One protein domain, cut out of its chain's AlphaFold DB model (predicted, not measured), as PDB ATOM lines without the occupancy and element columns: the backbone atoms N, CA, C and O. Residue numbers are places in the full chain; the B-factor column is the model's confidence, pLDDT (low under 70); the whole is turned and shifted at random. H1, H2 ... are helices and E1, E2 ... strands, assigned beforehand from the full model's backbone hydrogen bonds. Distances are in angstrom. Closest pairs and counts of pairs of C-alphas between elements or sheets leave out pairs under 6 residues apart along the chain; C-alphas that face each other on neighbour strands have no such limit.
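Overview. This is residues 2 to 99 and 168 to 208 of the 208 residues of the protein "Zinc-dependent metalloproteinase lipoprotein" of Odoribacter sp. 43_10 (UniProt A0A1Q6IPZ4). This domain has little regular structure: long loops lie about a small three-strand sheet, with H2 along one face, short H1 over the opposite face, and H3 off the sheet. The printed part has 139 residues, 42 of them in three named helices and three named strands, ordered H1 E1 E2 E3 H2 H3. The sheet E1 E3 E2 is mixed, as is the class. The whole is compact, radius of gyration of the C-alphas 15.0 A, spanning 46 by 38 by 24 A.

Arrangement. E3, residues 72 to 75, is parallel to E1, residues 27 to 30, with N 28 and O 72 2.9 A apart. E3 and E2, residues 39 to 42, form an antiparallel hairpin, with N 73 and O 40 2.9 A apart. H2, residues 84 to 95, is on the sheet at a height of 8.3 A; the closest C-alphas of E2 and H2, Ser 41 and Glu 91, are 5.5 A apart. H1, residues 3 to 7, is on the opposite face, over E3. H3, residues 168 to 180, is close to H2 but not clearly touching, C-alphas 93 and 174 being closest at 7.8 A. In these helices every O i to N i+4 pair is within hydrogen-bond range.

Along the chain. H2 is 16.5 A long and H3 18.1 A. C-alpha 3 is at (89.917, -6.272, 197.938), C-alpha 180 at (102.270, -29.557, 205.446).

Size, cuts and confidence. Residues 100 to 167 are not printed, a gap of 14.2 A between C-alphas 99 and 168. H1 to E1 and E2 to E3 are long links. Residues 190 to 199 have pLDDT under 70.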
ATOM      1  N   SER A   2      89.729  -1.615 196.918       97.06
ATOM      2  CA  SER A   2      89.584  -2.900 196.205       97.06
ATOM      3  C   SER A   2      90.154  -4.016 197.074       97.06
ATOM      4  O   SER A   2      91.174  -3.814 197.746       97.06
ATOM      5  N   CYS A   3      89.456  -5.146 197.142       97.06
ATOM      6  CA  CYS A   3      89.917  -6.272 197.938       97.06
ATOM      7  C   CYS A   3      91.162  -6.938 197.341       97.06
ATOM      8  O   CYS A   3      92.096  -7.245 198.082       97.06
ATOM      9  N   GLU A   4      91.258  -7.014 196.017       96.19
ATOM     10  CA  GLU A   4      92.439  -7.496 195.307       96.19
ATOM     11  C   GLU A   4      93.633  -6.564 195.518       96.19
ATOM     12  O   GLU A   4      94.725  -7.037 195.821       96.19
ATOM     13  N   ASP A   5      93.435  -5.241 195.452       96.69
ATOM     14  CA  ASP A   5      94.500  -4.261 195.716       96.69
ATOM     15  C   ASP A   5      95.026  -4.354 197.160       96.69
ATOM     16  O   ASP A   5      96.220  -4.163 197.410       96.69
ATOM     17  N   PHE A   6      94.150  -4.627 198.134       97.06
ATOM     18  CA  PHE A   6      94.532  -4.806 199.541       97.06
ATOM     19  C   PHE A   6      95.394  -6.060 199.747       97.06
ATOM     20  O   PHE A   6      96.357  -6.033 200.519       97.06
ATOM     21  N   MET A   7      95.050  -7.136 199.039       95.94
ATOM     22  CA  MET A   7      95.691  -8.450 199.127       95.94
ATOM     23  C   MET A   7      96.856  -8.628 198.147       95.94
ATOM     24  O   MET A   7      97.595  -9.604 198.242       95.94
ATOM     25  N   ALA A   8      97.053  -7.687 197.222       96.31
ATOM     26  CA  ALA A   8      98.087  -7.761 196.205       96.31
ATOM     27  C   ALA A   8      99.483  -7.917 196.824       96.31
ATOM     28  O   ALA A   8      99.886  -7.165 197.710       96.31
ATOM     29  N   GLN A   9     100.279  -8.835 196.272       94.56
ATOM     30  CA  GLN A   9     101.650  -9.086 196.729       94.56
ATOM     31  C   GLN A   9     102.556  -7.843 196.665       94.56
ATOM     32  O   GLN A   9     103.501  -7.720 197.443       94.56
ATOM     33  N   SER A  10     102.282  -6.922 195.738       95.19
ATOM     34  CA  SER A  10     102.995  -5.647 195.601       95.19
ATOM     35  C   SER A  10     102.618  -4.623 196.677       95.19
ATOM     36  O   SER A  10     103.372  -3.672 196.899       95.19
ATOM     37  N   ASN A  11     101.482  -4.797 197.360       95.81
ATOM     38  CA  ASN A  11     101.008  -3.887 198.391       95.81
ATOM     39  C   ASN A  11     101.491  -4.327 199.778       95.81
ATOM     40  O   ASN A  11     100.996  -5.274 200.382       95.81
ATOM     41  N   THR A  12     102.461  -3.589 200.311       95.19
ATOM     42  CA  THR A  12     103.071  -3.866 201.622       95.19
ATOM     43  C   THR A  12     102.535  -2.963 202.737       95.19
ATOM     44  O   THR A  12     102.896  -3.128 203.903       95.19
ATOM     45  N   SER A  13     101.641  -2.025 202.402       95.38
ATOM     46  CA  SER A  13     101.212  -0.927 203.283       95.38
ATOM     47  C   SER A  13     100.516  -1.394 204.562       95.38
ATOM     48  O   SER A  13     100.530  -0.680 205.563       95.38
ATOM     49  N   PHE A  14      99.910  -2.584 204.535       95.19
ATOM     50  CA  PHE A  14      99.127  -3.131 205.646       95.19
ATOM     51  C   PHE A  14      99.792  -4.329 206.331       95.19
ATOM     52  O   PHE A  14      99.234  -4.880 207.278       95.19
ATOM     53  N   ASN A  15     101.008  -4.703 205.921       93.75
ATOM     54  CA  ASN A  15     101.689  -5.875 206.466       93.75
ATOM     55  C   ASN A  15     101.992  -5.750 207.971       93.75
ATOM     56  O   ASN A  15     102.047  -6.747 208.681       93.75
ATOM     57  N   SER A  16     102.133  -4.527 208.493       95.12
ATOM     58  CA  SER A  16     102.319  -4.285 209.931       95.12
ATOM     59  C   SER A  16     101.110  -4.678 210.790       95.12
ATOM     60  O   SER A  16     101.261  -4.833 212.001       95.12
ATOM     61  N   PHE A  17      99.927  -4.845 210.190       96.00
ATOM     62  CA  PHE A  17      98.722  -5.317 210.876       96.00
ATOM     63  C   PHE A  17      98.587  -6.845 210.870       96.00
ATOM     64  O   PHE A  17      97.737  -7.376 211.579       96.00
ATOM     65  N   VAL A  18      99.410  -7.551 210.091       97.00
ATOM     66  CA  VAL A  18      99.385  -9.013 209.997       97.00
ATOM     67  C   VAL A  18     100.023  -9.605 211.249       97.00
ATOM     68  O   VAL A  18     101.186  -9.350 211.567       97.00
ATOM     69  N   TRP A  19      99.261 -10.419 211.972       97.12
ATOM     70  CA  TRP A  19      99.791 -11.224 213.064       97.12
ATOM     71  C   TRP A  19     100.566 -12.420 212.517       97.12
ATOM     72  O   TRP A  19     100.341 -12.862 211.393       97.12
ATOM     73  N   ASP A  20     101.469 -12.962 213.336       95.00
ATOM     74  CA  ASP A  20     102.313 -14.111 212.995       95.00
ATOM     75  C   ASP A  20     101.487 -15.258 212.381       95.00
ATOM     76  O   ASP A  20     100.713 -15.922 213.074       95.00
ATOM     77  N   LEU A  21     101.670 -15.486 211.077       94.88
ATOM     78  CA  LEU A  21     100.925 -16.466 210.275       94.88
ATOM     79  C   LEU A  21     101.150 -17.909 210.742       94.88
ATOM     80  O   LEU A  21     100.333 -18.784 210.487       94.88
ATOM     81  N   ASN A  22     102.223 -18.170 211.494       91.69
ATOM     82  CA  ASN A  22     102.443 -19.485 212.100       91.69
ATOM     83  C   ASN A  22     101.610 -19.698 213.377       91.69
ATOM     84  O   ASN A  22     101.633 -20.786 213.959       91.69
ATOM     85  N   LYS A  23     100.882 -18.672 213.834       94.31
ATOM     86  CA  LYS A  23     100.073 -18.686 215.062       94.31
ATOM     87  C   LYS A  23      98.622 -18.281 214.837       94.31
ATOM     88  O   LYS A  23      97.760 -18.773 215.560       94.31
ATOM     89  N   TYR A  24      98.350 -17.421 213.858       97.06
ATOM     90  CA  TYR A  24      97.024 -16.862 213.618       97.06
ATOM     91  C   TYR A  24      96.645 -16.911 212.140       97.06
ATOM     92  O   TYR A  24      97.469 -16.644 211.269       97.06
ATOM     93  N   ILE A  25      95.368 -17.194 211.877       97.81
ATOM     94  CA  ILE A  25      94.739 -16.873 210.596       97.81
ATOM     95  C   ILE A  25      94.268 -15.424 210.698       97.81
ATOM     96  O   ILE A  25      93.500 -15.082 211.597       97.81
ATOM     97  N   ASN A  26      94.759 -14.568 209.806       98.19
ATOM     98  CA  ASN A  26      94.410 -13.151 209.799       98.19
ATOM     99  C   ASN A  26      93.140 -12.928 208.972       98.19
ATOM    100  O   ASN A  26      93.103 -13.286 207.796       98.19
ATOM    101  N   VAL A  27      92.131 -12.301 209.581       98.06
ATOM    102  CA  VAL A  27      90.869 -11.929 208.929       98.06
ATOM    103  C   VAL A  27      90.707 -10.416 209.007       98.06
ATOM    104  O   VAL A  27      90.631  -9.852 210.100       98.06
ATOM    105  N   PHE A  28      90.653  -9.755 207.854       98.00
ATOM    106  CA  PHE A  28      90.444  -8.313 207.749       98.00
ATOM    107  C   PHE A  28      89.008  -8.019 207.337       98.00
ATOM    108  O   PHE A  28      88.492  -8.604 206.392       98.00
ATOM    109  N   VAL A  29      88.365  -7.084 208.034       97.31
ATOM    110  CA  VAL A  29      86.967  -6.711 207.789       97.31
ATOM    111  C   VAL A  29      86.901  -5.230 207.436       97.31
ATOM    112  O   VAL A  29      87.271  -4.382 208.249       97.31
ATOM    113  N   TYR A  30      86.453  -4.904 206.224       97.12
ATOM    114  CA  TYR A  30      86.358  -3.523 205.729       97.12
ATOM    115  C   TYR A  30      85.392  -3.421 204.542       97.12
ATOM    116  O   TYR A  30      84.922  -4.427 204.025       97.12
ATOM    117  N   THR A  31      85.064  -2.200 204.110       97.25
ATOM    118  CA  THR A  31      84.177  -1.988 202.954       97.25
ATOM    119  C   THR A  31      84.945  -2.146 201.646       97.25
ATOM    120  O   THR A  31      85.879  -1.375 201.360       97.25
ATOM    121  N   PHE A  32      84.543  -3.129 200.843       97.69
ATOM    122  CA  PHE A  32      85.143  -3.371 199.532       97.69
ATOM    123  C   PHE A  32      84.680  -2.313 198.529       97.69
ATOM    124  O   PHE A  32      83.676  -1.624 198.729       97.69
ATOM    125  N   LYS A  33      85.447  -2.130 197.454       97.62
ATOM    126  CA  LYS A  33      84.996  -1.323 196.311       97.62
ATOM    127  C   LYS A  33      84.052  -2.150 195.426       97.62
ATOM    128  O   LYS A  33      83.144  -1.597 194.803       97.62
ATOM    129  N   GLU A  34      84.281  -3.454 195.404       96.38
ATOM    130  CA  GLU A  34      83.539  -4.491 194.713       96.38
ATOM    131  C   GLU A  34      82.154  -4.636 195.358       96.38
ATOM    132  O   GLU A  34      82.012  -4.752 196.576       96.38
ATOM    133  N   LYS A  35      81.106  -4.559 194.531       92.19
ATOM    134  CA  LYS A  35      79.711  -4.470 195.000       92.19
ATOM    135  C   LYS A  35      79.021  -5.816 195.180       92.19
ATOM    136  O   LYS A  35      77.892  -5.829 195.653       92.19
ATOM    137  N   THR A  36      79.632  -6.891 194.706       92.06
ATOM    138  CA  THR A  36      79.045  -8.238 194.678       92.06
ATOM    139  C   THR A  36      79.904  -9.265 195.406       92.06
ATOM    140  O   THR A  36      79.480 -10.407 195.533       92.06
ATOM    141  N   THR A  37      81.065  -8.848 195.906       95.31
ATOM    142  CA  THR A  37      82.056  -9.698 196.563       95.31
ATOM    143  C   THR A  37      81.862  -9.641 198.070       95.31
ATOM    144  O   THR A  37      81.996  -8.574 198.687       95.31
ATOM    145  N   ALA A  38      81.524 -10.782 198.668       95.75
ATOM    146  CA  ALA A  38      81.309 -10.902 200.108       95.75
ATOM    147  C   ALA A  38      82.611 -11.208 200.870       95.75
ATOM    148  O   ALA A  38      82.782 -10.763 202.009       95.75
ATOM    149  N   GLY A  39      83.540 -11.915 200.230       97.50
ATOM    150  CA  GLY A  39      84.835 -12.297 200.773       97.50
ATOM    151  C   GLY A  39      85.832 -12.602 199.659       97.50
ATOM    152  O   GLY A  39      85.460 -12.657 198.492       97.50
ATOM    153  N   ILE A  40      87.106 -12.675 200.026       98.44
ATOM    154  CA  ILE A  40      88.196 -13.138 199.162       98.44
ATOM    155  C   ILE A  40      89.328 -13.658 200.054       98.44
ATOM    156  O   ILE A  40      89.619 -13.092 201.120       98.44
ATOM    157  N   SER A  41      90.008 -14.713 199.615       98.50
ATOM    158  CA  SER A  41      91.019 -15.402 200.421       98.50
ATOM    159  C   SER A  41      92.280 -15.710 199.642       98.50
ATOM    160  O   SER A  41      92.239 -16.060 198.467       98.50
ATOM    161  N   HIS A  42      93.433 -15.633 200.307       98.31
ATOM    162  CA  HIS A  42      94.640 -16.229 199.747       98.31
ATOM    163  C   HIS A  42      94.539 -17.750 199.759       98.31
ATOM    164  O   HIS A  42      94.234 -18.337 200.791       98.31
ATOM    165  N   LEU A  43      94.895 -18.388 198.646       98.31
ATOM    166  CA  LEU A  43      95.158 -19.820 198.621       98.31
ATOM    167  C   LEU A  43      96.480 -20.127 199.343       98.31
ATOM    168  O   LEU A  43      97.451 -19.366 199.216       98.31
ATOM    169  N   PRO A  44      96.570 -21.268 200.044       97.06
ATOM    170  CA  PRO A  44      97.793 -21.670 200.707       97.06
ATOM    171  C   PRO A  44      98.860 -22.095 199.695       97.06
ATOM    172  O   PRO A  44      98.585 -22.609 198.606       97.06
ATOM    173  N   TYR A  45     100.116 -21.949 200.102       95.44
ATOM    174  CA  TYR A  45     101.235 -22.613 199.439       95.44
ATOM    175  C   TYR A  45     101.271 -24.091 199.823       95.44
ATOM    176  O   TYR A  45     100.698 -24.499 200.830       95.44
ATOM    177  N   THR A  46     101.970 -24.912 199.051       93.69
ATOM    178  CA  THR A  46     102.155 -26.340 199.347       93.69
ATOM    179  C   THR A  46     103.639 -26.697 199.216       93.69
ATOM    180  O   THR A  46     104.321 -26.089 198.384       93.69
ATOM    181  N   PRO A  47     104.197 -27.613 200.030       90.81
ATOM    182  CA  PRO A  47     105.599 -27.996 199.891       90.81
ATOM    183  C   PRO A  47     105.848 -28.659 198.536       90.81
ATOM    184  O   PRO A  47     104.969 -29.324 197.992       90.81
ATOM    185  N   ARG A  48     107.055 -28.509 197.986       88.94
ATOM    186  CA  ARG A  48     107.407 -29.116 196.688       88.94
ATOM    187  C   ARG A  48     107.406 -30.644 196.738       88.94
ATOM    188  O   ARG A  48     107.036 -31.285 195.763       88.94
ATOM    189  N   GLU A  49     107.835 -31.210 197.859       86.31
ATOM    190  CA  GLU A  49     108.036 -32.646 198.058       86.31
ATOM    191  C   GLU A  49     106.720 -33.421 198.174       86.31
ATOM    192  O   GLU A  49     106.686 -34.618 197.904       86.31
ATOM    193  N   ASN A  50     105.650 -32.743 198.588       87.44
ATOM    194  CA  ASN A  50     104.329 -33.328 198.776       87.44
ATOM    195  C   ASN A  50     103.255 -32.294 198.414       87.44
ATOM    196  O   ASN A  50     102.479 -31.839 199.261       87.44
ATOM    197  N   SER A  51     103.301 -31.838 197.163       92.75
ATOM    198  CA  SER A  51     102.445 -30.762 196.679       92.75
ATOM    199  C   SER A  51     101.017 -31.241 196.429       92.75
ATOM    200  O   SER A  51     100.780 -32.362 195.983       92.75
ATOM    201  N   LEU A  52     100.051 -30.360 196.682       95.94
ATOM    202  CA  LEU A  52      98.677 -30.545 196.223       95.94
ATOM    203  C   LEU A  52      98.474 -29.897 194.847       95.94
ATOM    204  O   LEU A  52      98.907 -28.756 194.645       95.94
ATOM    205  N   PRO A  53      97.760 -30.562 193.923       96.94
ATOM    206  CA  PRO A  53      97.427 -29.973 192.633       96.94
ATOM    207  C   PRO A  53      96.567 -28.719 192.830       96.94
ATOM    208  O   PRO A  53      95.827 -28.608 193.810       96.94
ATOM    209  N   GLY A  54      96.722 -27.740 191.943       96.31
ATOM    210  CA  GLY A  54      96.053 -26.441 192.038       96.31
ATOM    211  C   GLY A  54      96.704 -25.428 192.982       96.31
ATOM    212  O   GLY A  54      96.430 -24.239 192.831       96.31
ATOM    213  N   LEU A  55      97.586 -25.833 193.905       96.88
ATOM    214  CA  LEU A  55      98.304 -24.919 194.806       96.88
ATOM    215  C   LEU A  55      99.712 -24.587 194.299       96.88
ATOM    216  O   LEU A  55     100.324 -25.333 193.534       96.88
ATOM    217  N   THR A  56     100.255 -23.456 194.750       95.19
ATOM    218  CA  THR A  56     101.611 -23.029 194.382       95.19
ATOM    219  C   THR A  56     102.648 -23.810 195.193       95.19
ATOM    220  O   THR A  56     102.822 -23.568 196.390       95.19
ATOM    221  N   ALA A  57     103.348 -24.740 194.537       92.50
ATOM    222  CA  ALA A  57     104.388 -25.565 195.149       92.50
ATOM    223  C   ALA A  57     105.685 -24.772 195.386       92.50
ATOM    224  O   ALA A  57     106.370 -24.392 194.432       92.50
ATOM    225  N   ASN A  58     106.030 -24.508 196.648       88.25
ATOM    226  CA  ASN A  58     107.186 -23.689 197.007       88.25
ATOM    227  C   ASN A  58     107.581 -23.856 198.492       88.25
ATOM    228  O   ASN A  58     106.715 -23.986 199.353       88.25
ATOM    229  N   ASN A  59     108.886 -23.781 198.794       89.12
ATOM    230  CA  ASN A  59     109.419 -23.957 200.155       89.12
ATOM    231  C   ASN A  59     109.929 -22.649 200.815       89.12
ATOM    232  O   ASN A  59     110.350 -22.663 201.971       89.12
ATOM    233  N   HIS A  60     109.886 -21.508 200.119       90.00
ATOM    234  CA  HIS A  60     110.387 -20.204 200.574       90.00
ATOM    235  C   HIS A  60     109.775 -19.783 201.918       90.00
ATOM    236  O   HIS A  60     110.496 -19.368 202.829       90.00
ATOM    237  N   TYR A  61     108.459 -19.934 202.071       91.19
ATOM    238  CA  TYR A  61     107.734 -19.463 203.252       91.19
ATOM    239  C   TYR A  61     107.818 -20.386 204.482       91.19
ATOM    240  O   TYR A  61     107.253 -20.065 205.521       91.19
ATOM    241  N   PHE A  62     108.576 -21.489 204.431       88.81
ATOM    242  CA  PHE A  62     108.915 -22.244 205.651       88.81
ATOM    243  C   PHE A  62     109.960 -21.543 206.521       88.81
ATOM    244  O   PHE A  62     110.128 -21.885 207.688       88.81
ATOM    245  N   SER A  63     110.722 -20.605 205.953       86.44
ATOM    246  CA  SER A  63     111.787 -19.883 206.665       86.44
ATOM    247  C   SER A  63     111.703 -18.366 206.515       86.44
ATOM    248  O   SER A  63     112.512 -17.659 207.109       86.44
ATOM    249  N   ASN A  64     110.744 -17.867 205.736       88.81
ATOM    250  CA  ASN A  64     110.549 -16.448 205.468       88.81
ATOM    251  C   ASN A  64     109.083 -16.086 205.702       88.81
ATOM    252  O   ASN A  64     108.199 -16.903 205.455       88.81
ATOM    253  N   MET A  65     108.830 -14.856 206.141       90.75
ATOM    254  CA  MET A  65     107.480 -14.302 206.225       90.75
ATOM    255  C   MET A  65     107.201 -13.440 204.989       90.75
ATOM    256  O   MET A  65     108.115 -12.757 204.519       90.75
ATOM    257  N   PRO A  66     105.972 -13.452 204.449       94.00
ATOM    258  CA  PRO A  66     105.600 -12.545 203.372       94.00
ATOM    259  C   PRO A  66     105.677 -11.080 203.823       94.00
ATOM    260  O   PRO A  66     105.498 -10.752 204.996       94.00
ATOM    261  N   SER A  67     105.939 -10.188 202.867       93.44
ATOM    262  CA  SER A  67     105.906  -8.733 203.066       93.44
ATOM    263  C   SER A  67     104.549  -8.103 202.738       93.44
ATOM    264  O   SER A  67     104.395  -6.892 202.878       93.44
ATOM    265  N   TYR A  68     103.604  -8.901 202.241       95.38
ATOM    266  CA  TYR A  68     102.259  -8.494 201.848       95.38
ATOM    267  C   TYR A  68     101.227  -9.017 202.849       95.38
ATOM    268  O   TYR A  68     101.507  -9.922 203.638       95.38
ATOM    269  N   THR A  69     100.013  -8.476 202.778       96.50
ATOM    270  CA  THR A  69      98.910  -8.811 203.684       96.50
ATOM    271  C   THR A  69      98.307 -10.182 203.366       96.50
ATOM    272  O   THR A  69      97.249 -10.289 202.752       96.50
ATOM    273  N   HIS A  70      98.996 -11.259 203.750       97.19
ATOM    274  CA  HIS A  70      98.500 -12.622 203.560       97.19
ATOM    275  C   HIS A  70      97.354 -12.917 204.541       97.19
ATOM    276  O   HIS A  70      97.573 -13.119 205.736       97.19
ATOM    277  N   CYS A  71      96.119 -12.897 204.045       98.00
ATOM    278  CA  CYS A  71      94.922 -12.969 204.878       98.00
ATOM    279  C   CYS A  71      93.686 -13.507 204.146       98.00
ATOM    280  O   CYS A  71      93.732 -13.799 202.948       98.00
ATOM    281  N   ILE A  72      92.591 -13.569 204.903       98.50
ATOM    282  CA  ILE A  72      91.204 -13.557 204.434       98.50
ATOM    283  C   ILE A  72      90.688 -12.119 204.550       98.50
ATOM    284  O   ILE A  72      90.937 -11.461 205.567       98.50
ATOM    285  N   SER A  73      89.958 -11.635 203.552       98.06
ATOM    286  CA  SER A  73      89.254 -10.354 203.618       98.06
ATOM    287  C   SER A  73      87.748 -10.584 203.540       98.06
ATOM    288  O   SER A  73      87.279 -11.327 202.686       98.06
ATOM    289  N   ILE A  74      86.984  -9.907 204.396       98.12
ATOM    290  CA  ILE A  74      85.519  -9.963 204.440       98.12
ATOM    291  C   ILE A  74      84.947  -8.565 204.228       98.12
ATOM    292  O   ILE A  74      85.354  -7.596 204.883       98.12
ATOM    293  N   ASN A  75      83.964  -8.465 203.337       97.25
ATOM    294  CA  ASN A  75      83.288  -7.214 203.050       97.25
ATOM    295  C   ASN A  75      82.272  -6.892 204.149       97.25
ATOM    296  O   ASN A  75      81.259  -7.573 204.318       97.25
ATOM    297  N   ASN A  76      82.508  -5.800 204.875       95.81
ATOM    298  CA  ASN A  76      81.645  -5.379 205.979       95.81
ATOM    299  C   ASN A  76      80.222  -4.974 205.554       95.81
ATOM    300  O   ASN A  76      79.369  -4.791 206.415       95.81
ATOM    301  N   THR A  77      79.951  -4.854 204.253       95.19
ATOM    302  CA  THR A  77      78.597  -4.626 203.732       95.19
ATOM    303  C   THR A  77      77.666  -5.804 204.045       95.19
ATOM    304  O   THR A  77      76.475  -5.591 204.245       95.19
ATOM    305  N   TYR A  78      78.211  -7.022 204.149       93.50
ATOM    306  CA  TYR A  78      77.443  -8.268 204.284       93.50
ATOM    307  C   TYR A  78      77.486  -8.879 205.694       93.50
ATOM    308  O   TYR A  78      76.845  -9.893 205.951       93.50
ATOM    309  N   ILE A  79      78.216  -8.288 206.651       93.06
ATOM    310  CA  ILE A  79      78.447  -8.927 207.967       93.06
ATOM    311  C   ILE A  79      77.204  -9.008 208.856       93.06
ATOM    312  O   ILE A  79      77.218  -9.702 209.870       93.06
ATOM    313  N   THR A  80      76.154  -8.266 208.510       92.06
ATOM    314  CA  THR A  80      74.863  -8.295 209.206       92.06
ATOM    315  C   THR A  80      73.859  -9.235 208.546       92.06
ATOM    316  O   THR A  80      72.728  -9.309 209.015       92.06
ATOM    317  N   GLU A  81      74.222  -9.903 207.448       91.88
ATOM    318  CA  GLU A  81      73.362 -10.900 206.812       91.88
ATOM    319  C   GLU A  81      73.371 -12.208 207.606       91.88
ATOM    320  O   GLU A  81      74.397 -12.617 208.158       91.88
ATOM    321  N   ASP A  82      72.226 -12.893 207.642       88.56
ATOM    322  CA  ASP A  82      72.055 -14.113 208.436       88.56
ATOM    323  C   ASP A  82      73.028 -15.230 208.028       88.56
ATOM    324  O   ASP A  82      73.349 -16.088 208.841       88.56
ATOM    325  N   ASN A  83      73.520 -15.227 206.789       86.88
ATOM    326  CA  ASN A  83      74.408 -16.237 206.212       86.88
ATOM    327  C   ASN A  83      75.905 -15.872 206.259       86.88
ATOM    328  O   ASN A  83      76.708 -16.594 205.673       86.88
ATOM    329  N   ILE A  84      76.321 -14.821 206.978       92.25
ATOM    330  CA  ILE A  84      77.741 -14.411 207.060       92.25
ATOM    331  C   ILE A  84      78.687 -15.537 207.515       92.25
ATOM    332  O   ILE A  84      79.843 -15.607 207.093       92.25
ATOM    333  N   TYR A  85      78.208 -16.453 208.361       92.94
ATOM    334  CA  TYR A  85      79.001 -17.601 208.804       92.94
ATOM    335  C   TYR A  85      79.347 -18.551 207.649       92.94
ATOM    336  O   TYR A  85      80.399 -19.187 207.693       92.94
ATOM    337  N   VAL A  86      78.496 -18.630 206.619       95.62
ATOM    338  CA  VAL A  86      78.756 -19.415 205.407       95.62
ATOM    339  C   VAL A  86      79.851 -18.752 204.589       95.62
ATOM    340  O   VAL A  86      80.795 -19.435 204.215       95.62
ATOM    341  N   THR A  87      79.786 -17.431 204.392       96.12
ATOM    342  CA  THR A  87      80.847 -16.673 203.712       96.12
ATOM    343  C   THR A  87      82.190 -16.896 204.397       96.12
ATOM    344  O   THR A  87      83.156 -17.282 203.756       96.12
ATOM    345  N   LEU A  88      82.260 -16.747 205.725       96.81
ATOM    346  CA  LEU A  88      83.514 -16.977 206.442       96.81
ATOM    347  C   LEU A  88      83.997 -18.434 206.327       96.81
ATOM    348  O   LEU A  88      85.198 -18.665 206.206       96.81
ATOM    349  N   ALA A  89      83.091 -19.414 206.366       97.75
ATOM    350  CA  ALA A  89      83.448 -20.822 206.189       97.75
ATOM    351  C   ALA A  89      83.956 -21.123 204.768       97.75
ATOM    352  O   ALA A  89      84.892 -21.906 204.618       97.75
ATOM    353  N   HIS A  90      83.370 -20.486 203.756       98.50
ATOM    354  CA  HIS A  90      83.778 -20.562 202.356       98.50
ATOM    355  C   HIS A  90      85.194 -20.003 202.168       98.50
ATOM    356  O   HIS A  90      86.095 -20.707 201.712       98.50
ATOM    357  N   GLU A  91      85.430 -18.789 202.663       98.50
ATOM    358  CA  GLU A  91      86.742 -18.141 202.642       98.50
ATOM    359  C   GLU A  91      87.815 -18.940 203.396       98.50
ATOM    360  O   GLU A  91      88.934 -19.138 202.918       98.50
ATOM    361  N   LEU A  92      87.474 -19.485 204.567       98.38
ATOM    362  CA  LEU A  92      88.364 -20.396 205.291       98.38
ATOM    363  C   LEU A  92      88.645 -21.675 204.496       98.38
ATOM    364  O   LEU A  92      89.760 -22.189 204.565       98.38
ATOM    365  N   GLY A  93      87.670 -22.179 203.740       98.62
ATOM    366  CA  GLY A  93      87.861 -23.285 202.809       98.62
ATOM    367  C   GLY A  93      88.967 -22.979 201.803       98.62
ATOM    368  O   GLY A  93      89.916 -23.756 201.693       98.62
ATOM    369  N   HIS A  94      88.909 -21.819 201.145       98.75
ATOM    370  CA  HIS A  94      89.964 -21.356 200.240       98.75
ATOM    371  C   HIS A  94      91.315 -21.190 200.928       98.75
ATOM    372  O   HIS A  94      92.317 -21.730 200.456       98.75
ATOM    373  N   TYR A  95      91.345 -20.528 202.087       98.62
ATOM    374  CA  TYR A  95      92.567 -20.352 202.875       98.62
ATOM    375  C   TYR A  95      93.213 -21.684 203.288       98.62
ATOM    376  O   TYR A  95      94.428 -21.782 203.462       98.62
ATOM    377  N   LEU A  96      92.405 -22.741 203.392       98.25
ATOM    378  CA  LEU A  96      92.829 -24.104 203.696       98.25
ATOM    379  C   LEU A  96      92.921 -25.011 202.456       98.25
ATOM    380  O   LEU A  96      93.085 -26.224 202.584       98.25
ATOM    381  N   GLY A  97      92.897 -24.424 201.259       98.19
ATOM    382  CA  GLY A  97      93.259 -25.070 200.001       98.19
ATOM    383  C   GLY A  97      92.110 -25.691 199.220       98.19
ATOM    384  O   GLY A  97      92.389 -26.428 198.272       98.19
ATOM    385  N   LEU A  98      90.859 -25.426 199.591       98.75
ATOM    386  CA  LEU A  98      89.686 -25.814 198.811       98.75
ATOM    387  C   LEU A  98      89.429 -24.835 197.662       98.75
ATOM    388  O   LEU A  98      89.821 -23.670 197.701       98.75
ATOM    389  N   PHE A  99      88.753 -25.327 196.636       98.62
ATOM    390  CA  PHE A  99      88.347 -24.573 195.455       98.62
ATOM    391  C   PHE A  99      86.829 -24.643 195.317       98.62
ATOM    392  O   PHE A  99      86.180 -25.454 195.984       98.62
ATOM    393  N   ALA A 168      84.649 -35.832 202.088       98.62
ATOM    394  CA  ALA A 168      85.772 -36.553 202.683       98.62
ATOM    395  C   ALA A 168      87.098 -36.210 201.982       98.62
ATOM    396  O   ALA A 168      88.132 -36.095 202.652       98.62
ATOM    397  N   ASN A 169      87.079 -35.974 200.666       98.69
ATOM    398  CA  ASN A 169      88.272 -35.518 199.951       98.69
ATOM    399  C   ASN A 169      88.611 -34.068 200.309       98.69
ATOM    400  O   ASN A 169      89.777 -33.783 200.579       98.69
ATOM    401  N   GLN A 170      87.613 -33.185 200.441       98.81
ATOM    402  CA  GLN A 170      87.833 -31.823 200.942       98.81
ATOM    403  C   GLN A 170      88.450 -31.841 202.352       98.81
ATOM    404  O   GLN A 170      89.435 -31.149 202.608       98.81
ATOM    405  N   TYR A 171      87.947 -32.695 203.253       98.50
ATOM    406  CA  TYR A 171      88.555 -32.901 204.570       98.50
ATOM    407  C   TYR A 171      90.022 -33.341 204.463       98.50
ATOM    408  O   TYR A 171      90.894 -32.745 205.094       98.50
ATOM    409  N   SER A 172      90.308 -34.359 203.650       98.31
ATOM    410  CA  SER A 172      91.664 -34.900 203.479       98.31
ATOM    411  C   SER A 172      92.628 -33.845 202.933       98.31
ATOM    412  O   SER A 172      93.762 -33.723 203.400       98.31
ATOM    413  N   ARG A 173      92.150 -33.018 202.003       98.19
ATOM    414  CA  ARG A 173      92.894 -31.904 201.419       98.19
ATOM    415  C   ARG A 173      93.202 -30.806 202.442       98.19
ATOM    416  O   ARG A 173      94.354 -30.390 202.554       98.19
ATOM    417  N   VAL A 174      92.216 -30.401 203.244       98.19
ATOM    418  CA  VAL A 174      92.410 -29.445 204.350       98.19
ATOM    419  C   VAL A 174      93.398 -29.993 205.378       98.19
ATOM    420  O   VAL A 174      94.295 -29.276 205.820       98.19
ATOM    421  N   ARG A 175      93.286 -31.278 205.743       96.88
ATOM    422  CA  ARG A 175      94.239 -31.938 206.650       96.88
ATOM    423  C   ARG A 175      95.660 -31.882 206.109       96.88
ATOM    424  O   ARG A 175      96.567 -31.524 206.856       96.88
ATOM    425  N   HIS A 176      95.843 -32.153 204.820       95.69
ATOM    426  CA  HIS A 176      97.148 -32.042 204.178       95.69
ATOM    427  C   HIS A 176      97.717 -30.624 204.281       95.69
ATOM    428  O   HIS A 176      98.873 -30.475 204.670       95.69
ATOM    429  N   VAL A 177      96.925 -29.586 203.993       96.50
ATOM    430  CA  VAL A 177      97.362 -28.183 204.118       96.50
ATOM    431  C   VAL A 177      97.750 -27.845 205.558       96.50
ATOM    432  O   VAL A 177      98.842 -27.331 205.797       96.50
ATOM    433  N   LEU A 178      96.910 -28.184 206.537       95.56
ATOM    434  CA  LEU A 178      97.185 -27.921 207.955       95.56
ATOM    435  C   LEU A 178      98.504 -28.552 208.423       95.56
ATOM    436  O   LEU A 178      99.248 -27.943 209.198       95.56
ATOM    437  N   GLU A 179      98.793 -29.759 207.946       93.69
ATOM    438  CA  GLU A 179      99.955 -30.544 208.353       93.69
ATOM    439  C   GLU A 179     101.227 -30.202 207.569       93.69
ATOM    440  O   GLU A 179     102.320 -30.428 208.083       93.69
ATOM    441  N   ASN A 180     101.124 -29.651 206.356       92.44
ATOM    442  CA  ASN A 180     102.270 -29.557 205.446       92.44
ATOM    443  C   ASN A 180     102.522 -28.160 204.869       92.44
ATOM    444  O   ASN A 180     103.633 -27.905 204.423       92.44
ATOM    445  N   SER A 181     101.557 -27.243 204.852       93.81
ATOM    446  CA  SER A 181     101.724 -25.938 204.196       93.81
ATOM    447  C   SER A 181     102.415 -24.898 205.089       93.81
ATOM    448  O   SER A 181     102.154 -24.858 206.292       93.81
ATOM    449  N   PRO A 182     103.274 -24.013 204.549       92.81
ATOM    450  CA  PRO A 182     103.798 -22.884 205.315       92.81
ATOM    451  C   PRO A 182     102.702 -21.834 205.542       92.81
ATOM    452  O   PRO A 182     101.685 -21.843 204.855       92.81
ATOM    453  N   LEU A 183     102.933 -20.895 206.467       94.00
ATOM    454  CA  LEU A 183     102.014 -19.781 206.779       94.00
ATOM    455  C   LEU A 183     100.632 -20.202 207.306       94.00
ATOM    456  O   LEU A 183      99.736 -19.371 207.407       94.00
ATOM    457  N   ILE A 184     100.470 -21.476 207.663       95.00
ATOM    458  CA  ILE A 184      99.269 -22.007 208.302       95.00
ATOM    459  C   ILE A 184      99.598 -22.315 209.763       95.00
ATOM    460  O   ILE A 184     100.576 -23.031 210.018       95.00
ATOM    461  N   PRO A 185      98.797 -21.854 210.739       93.31
ATOM    462  CA  PRO A 185      99.065 -22.133 212.142       93.31
ATOM    463  C   PRO A 185      99.133 -23.627 212.476       93.31
ATOM    464  O   PRO A 185      98.454 -24.458 211.872       93.31
ATOM    465  N   GLY A 186      99.951 -23.971 213.470       87.56
ATOM    466  CA  GLY A 186     100.045 -25.328 214.019       87.56
ATOM    467  C   GLY A 186     101.278 -26.125 213.572       87.56
ATOM    468  O   GLY A 186     102.020 -25.695 212.685       87.56
ATOM    469  N   PRO A 187     101.527 -27.289 214.202       83.75
ATOM    470  CA  PRO A 187     102.701 -28.112 213.929       83.75
ATOM    471  C   PRO A 187     102.699 -28.606 212.481       83.75
ATOM    472  O   PRO A 187     101.642 -28.870 211.911       83.75
ATOM    473  N   LYS A 188     103.892 -28.727 211.895       85.50
ATOM    474  CA  LYS A 188     104.069 -29.210 210.525       85.50
ATOM    475  C   LYS A 188     104.781 -30.554 210.529       85.50
ATOM    476  O   LYS A 188     105.799 -30.713 211.203       85.50
ATOM    477  N   ASN A 189     104.273 -31.495 209.741       75.56
ATOM    478  CA  ASN A 189     104.809 -32.841 209.531       75.56
ATOM    479  C   ASN A 189     106.000 -32.823 208.562       75.56
ATOM    480  O   ASN A 189     106.140 -33.675 207.689       75.56
ATOM    481  N   ILE A 190     106.874 -31.831 208.710       64.38
ATOM    482  CA  ILE A 190     108.035 -31.649 207.851       64.38
ATOM    483  C   ILE A 190     109.249 -32.004 208.689       64.38
ATOM    484  O   ILE A 190     109.682 -31.239 209.555       64.38
ATOM    485  N   ILE A 191     109.801 -33.189 208.429       54.81
ATOM    486  CA  ILE A 191     111.114 -33.589 208.934       54.81
ATOM    487  C   ILE A 191     112.148 -32.734 208.201       54.81
ATOM    488  O   ILE A 191     112.717 -33.147 207.203       54.81
ATOM    489  N   THR A 192     112.301 -31.499 208.676       46.69
ATOM    490  CA  THR A 192     113.432 -30.584 208.500       46.69
ATOM    491  C   THR A 192     114.283 -30.820 207.248       46.69
ATOM    492  O   THR A 192     115.505 -30.948 207.334       46.69
ATOM    493  N   THR A 193     113.694 -30.798 206.056       43.75
ATOM    494  CA  THR A 193     114.490 -30.540 204.868       43.75
ATOM    495  C   THR A 193     114.800 -29.051 204.876       43.75
ATOM    496  O   THR A 193     114.059 -28.207 204.389       43.75
ATOM    497  N   LYS A 194     115.975 -28.723 205.424       45.88
ATOM    498  CA  LYS A 194     116.762 -27.533 205.061       45.88
ATOM    499  C   LYS A 194     117.172 -27.589 203.569       45.88
ATOM    500  O   LYS A 194     118.326 -27.345 203.232       45.88
ATOM    501  N   VAL A 195     116.259 -27.987 202.688       46.09
ATOM    502  CA  VAL A 195     116.466 -28.359 201.286       46.09
ATOM    503  C   VAL A 195     115.279 -27.772 200.519       46.09
ATOM    504  O   VAL A 195     114.144 -28.033 200.878       46.09
ATOM    505  N   ALA A 196     115.411 -26.926 199.512       48.53
ATOM    506  CA  ALA A 196     116.519 -26.103 199.071       48.53
ATOM    507  C   ALA A 196     116.040 -24.644 199.155       48.53
ATOM    508  O   ALA A 196     114.884 -24.346 198.852       48.53
ATOM    509  N   ARG A 197     116.915 -23.733 199.599       56.06
ATOM    510  CA  ARG A 197     116.669 -22.295 199.460       56.06
ATOM    511  C   ARG A 197     116.632 -21.988 197.970       56.06
ATOM    512  O   ARG A 197     117.678 -21.942 197.335       56.06
ATOM    513  N   GLU A 198     115.444 -21.805 197.424       57.50
ATOM    514  CA  GLU A 198     115.296 -21.035 196.201       57.50
ATOM    515  C   GLU A 198     114.878 -19.617 196.580       57.50
ATOM    516  O   GLU A 198     113.933 -19.409 197.345       57.50
ATOM    517  N   ASP A 199     115.596 -18.644 196.023       58.88
ATOM    518  CA  ASP A 199     115.361 -17.209 196.213       58.88
ATOM    519  C   ASP A 199     114.107 -16.708 195.470       58.88
ATOM    520  O   ASP A 199     113.796 -15.518 195.491       58.88
ATOM    521  N   ILE A 200     113.362 -17.602 194.805       80.62
ATOM    522  CA  ILE A 200     112.153 -17.236 194.071       80.62
ATOM    523  C   ILE A 200     110.987 -17.149 195.054       80.62
ATOM    524  O   ILE A 200     110.408 -18.157 195.473       80.62
ATOM    525  N   VAL A 201     110.640 -15.910 195.391       88.88
ATOM    526  CA  VAL A 201     109.412 -15.567 196.105       88.88
ATOM    527  C   VAL A 201     108.220 -15.995 195.235       88.88
ATOM    528  O   VAL A 201     108.082 -15.489 194.119       88.88
ATOM    529  N   PRO A 202     107.374 -16.941 195.681       91.06
ATOM    530  CA  PRO A 202     106.258 -17.407 194.869       91.06
ATOM    531  C   PRO A 202     105.165 -16.336 194.783       91.06
ATOM    532  O   PRO A 202     104.988 -15.532 195.701       91.06
ATOM    533  N   ALA A 203     104.401 -16.353 193.689       92.44
ATOM    534  CA  ALA A 203     103.268 -15.450 193.522       92.44
ATOM    535  C   ALA A 203     102.195 -15.712 194.593       92.44
ATOM    536  O   ALA A 203     101.856 -16.869 194.863       92.44
ATOM    537  N   ALA A 204     101.663 -14.653 195.199       93.62
ATOM    538  CA  ALA A 204     100.443 -14.746 195.996       93.62
ATOM    539  C   ALA A 204      99.246 -14.971 195.064       93.62
ATOM    540  O   ALA A 204      99.157 -14.353 194.004       93.62
ATOM    541  N   ARG A 205      98.339 -15.869 195.446       96.38
ATOM    542  CA  ARG A 205      97.101 -16.130 194.707       96.38
ATOM    543  C   ARG A 205      95.930 -15.917 195.641       96.38
ATOM    544  O   ARG A 205      95.849 -16.606 196.654       96.38
ATOM    545  N   ALA A 206      95.074 -14.971 195.295       95.50
ATOM    546  CA  ALA A 206      93.782 -14.789 195.928       95.50
ATOM    547  C   ALA A 206      92.693 -15.430 195.058       95.50
ATOM    548  O   ALA A 206      92.866 -15.542 193.841       95.50
ATOM    549  N   ILE A 207      91.622 -15.883 195.695       95.81
ATOM    550  CA  ILE A 207      90.437 -16.451 195.062       95.81
ATOM    551  C   ILE A 207      89.201 -15.874 195.758       95.81
ATOM    552  O   ILE A 207      89.162 -15.804 196.990       95.81
ATOM    553  N   GLU A 208      88.275 -15.403 194.930       88.62
ATOM    554  CA  GLU A 208      86.867 -15.132 195.229       88.62
ATOM    555  C   GLU A 208      86.066 -16.192 194.494       88.62
ATOM    556  O   GLU A 208      86.512 -16.615 193.400       88.62
TER     557      GLU A 208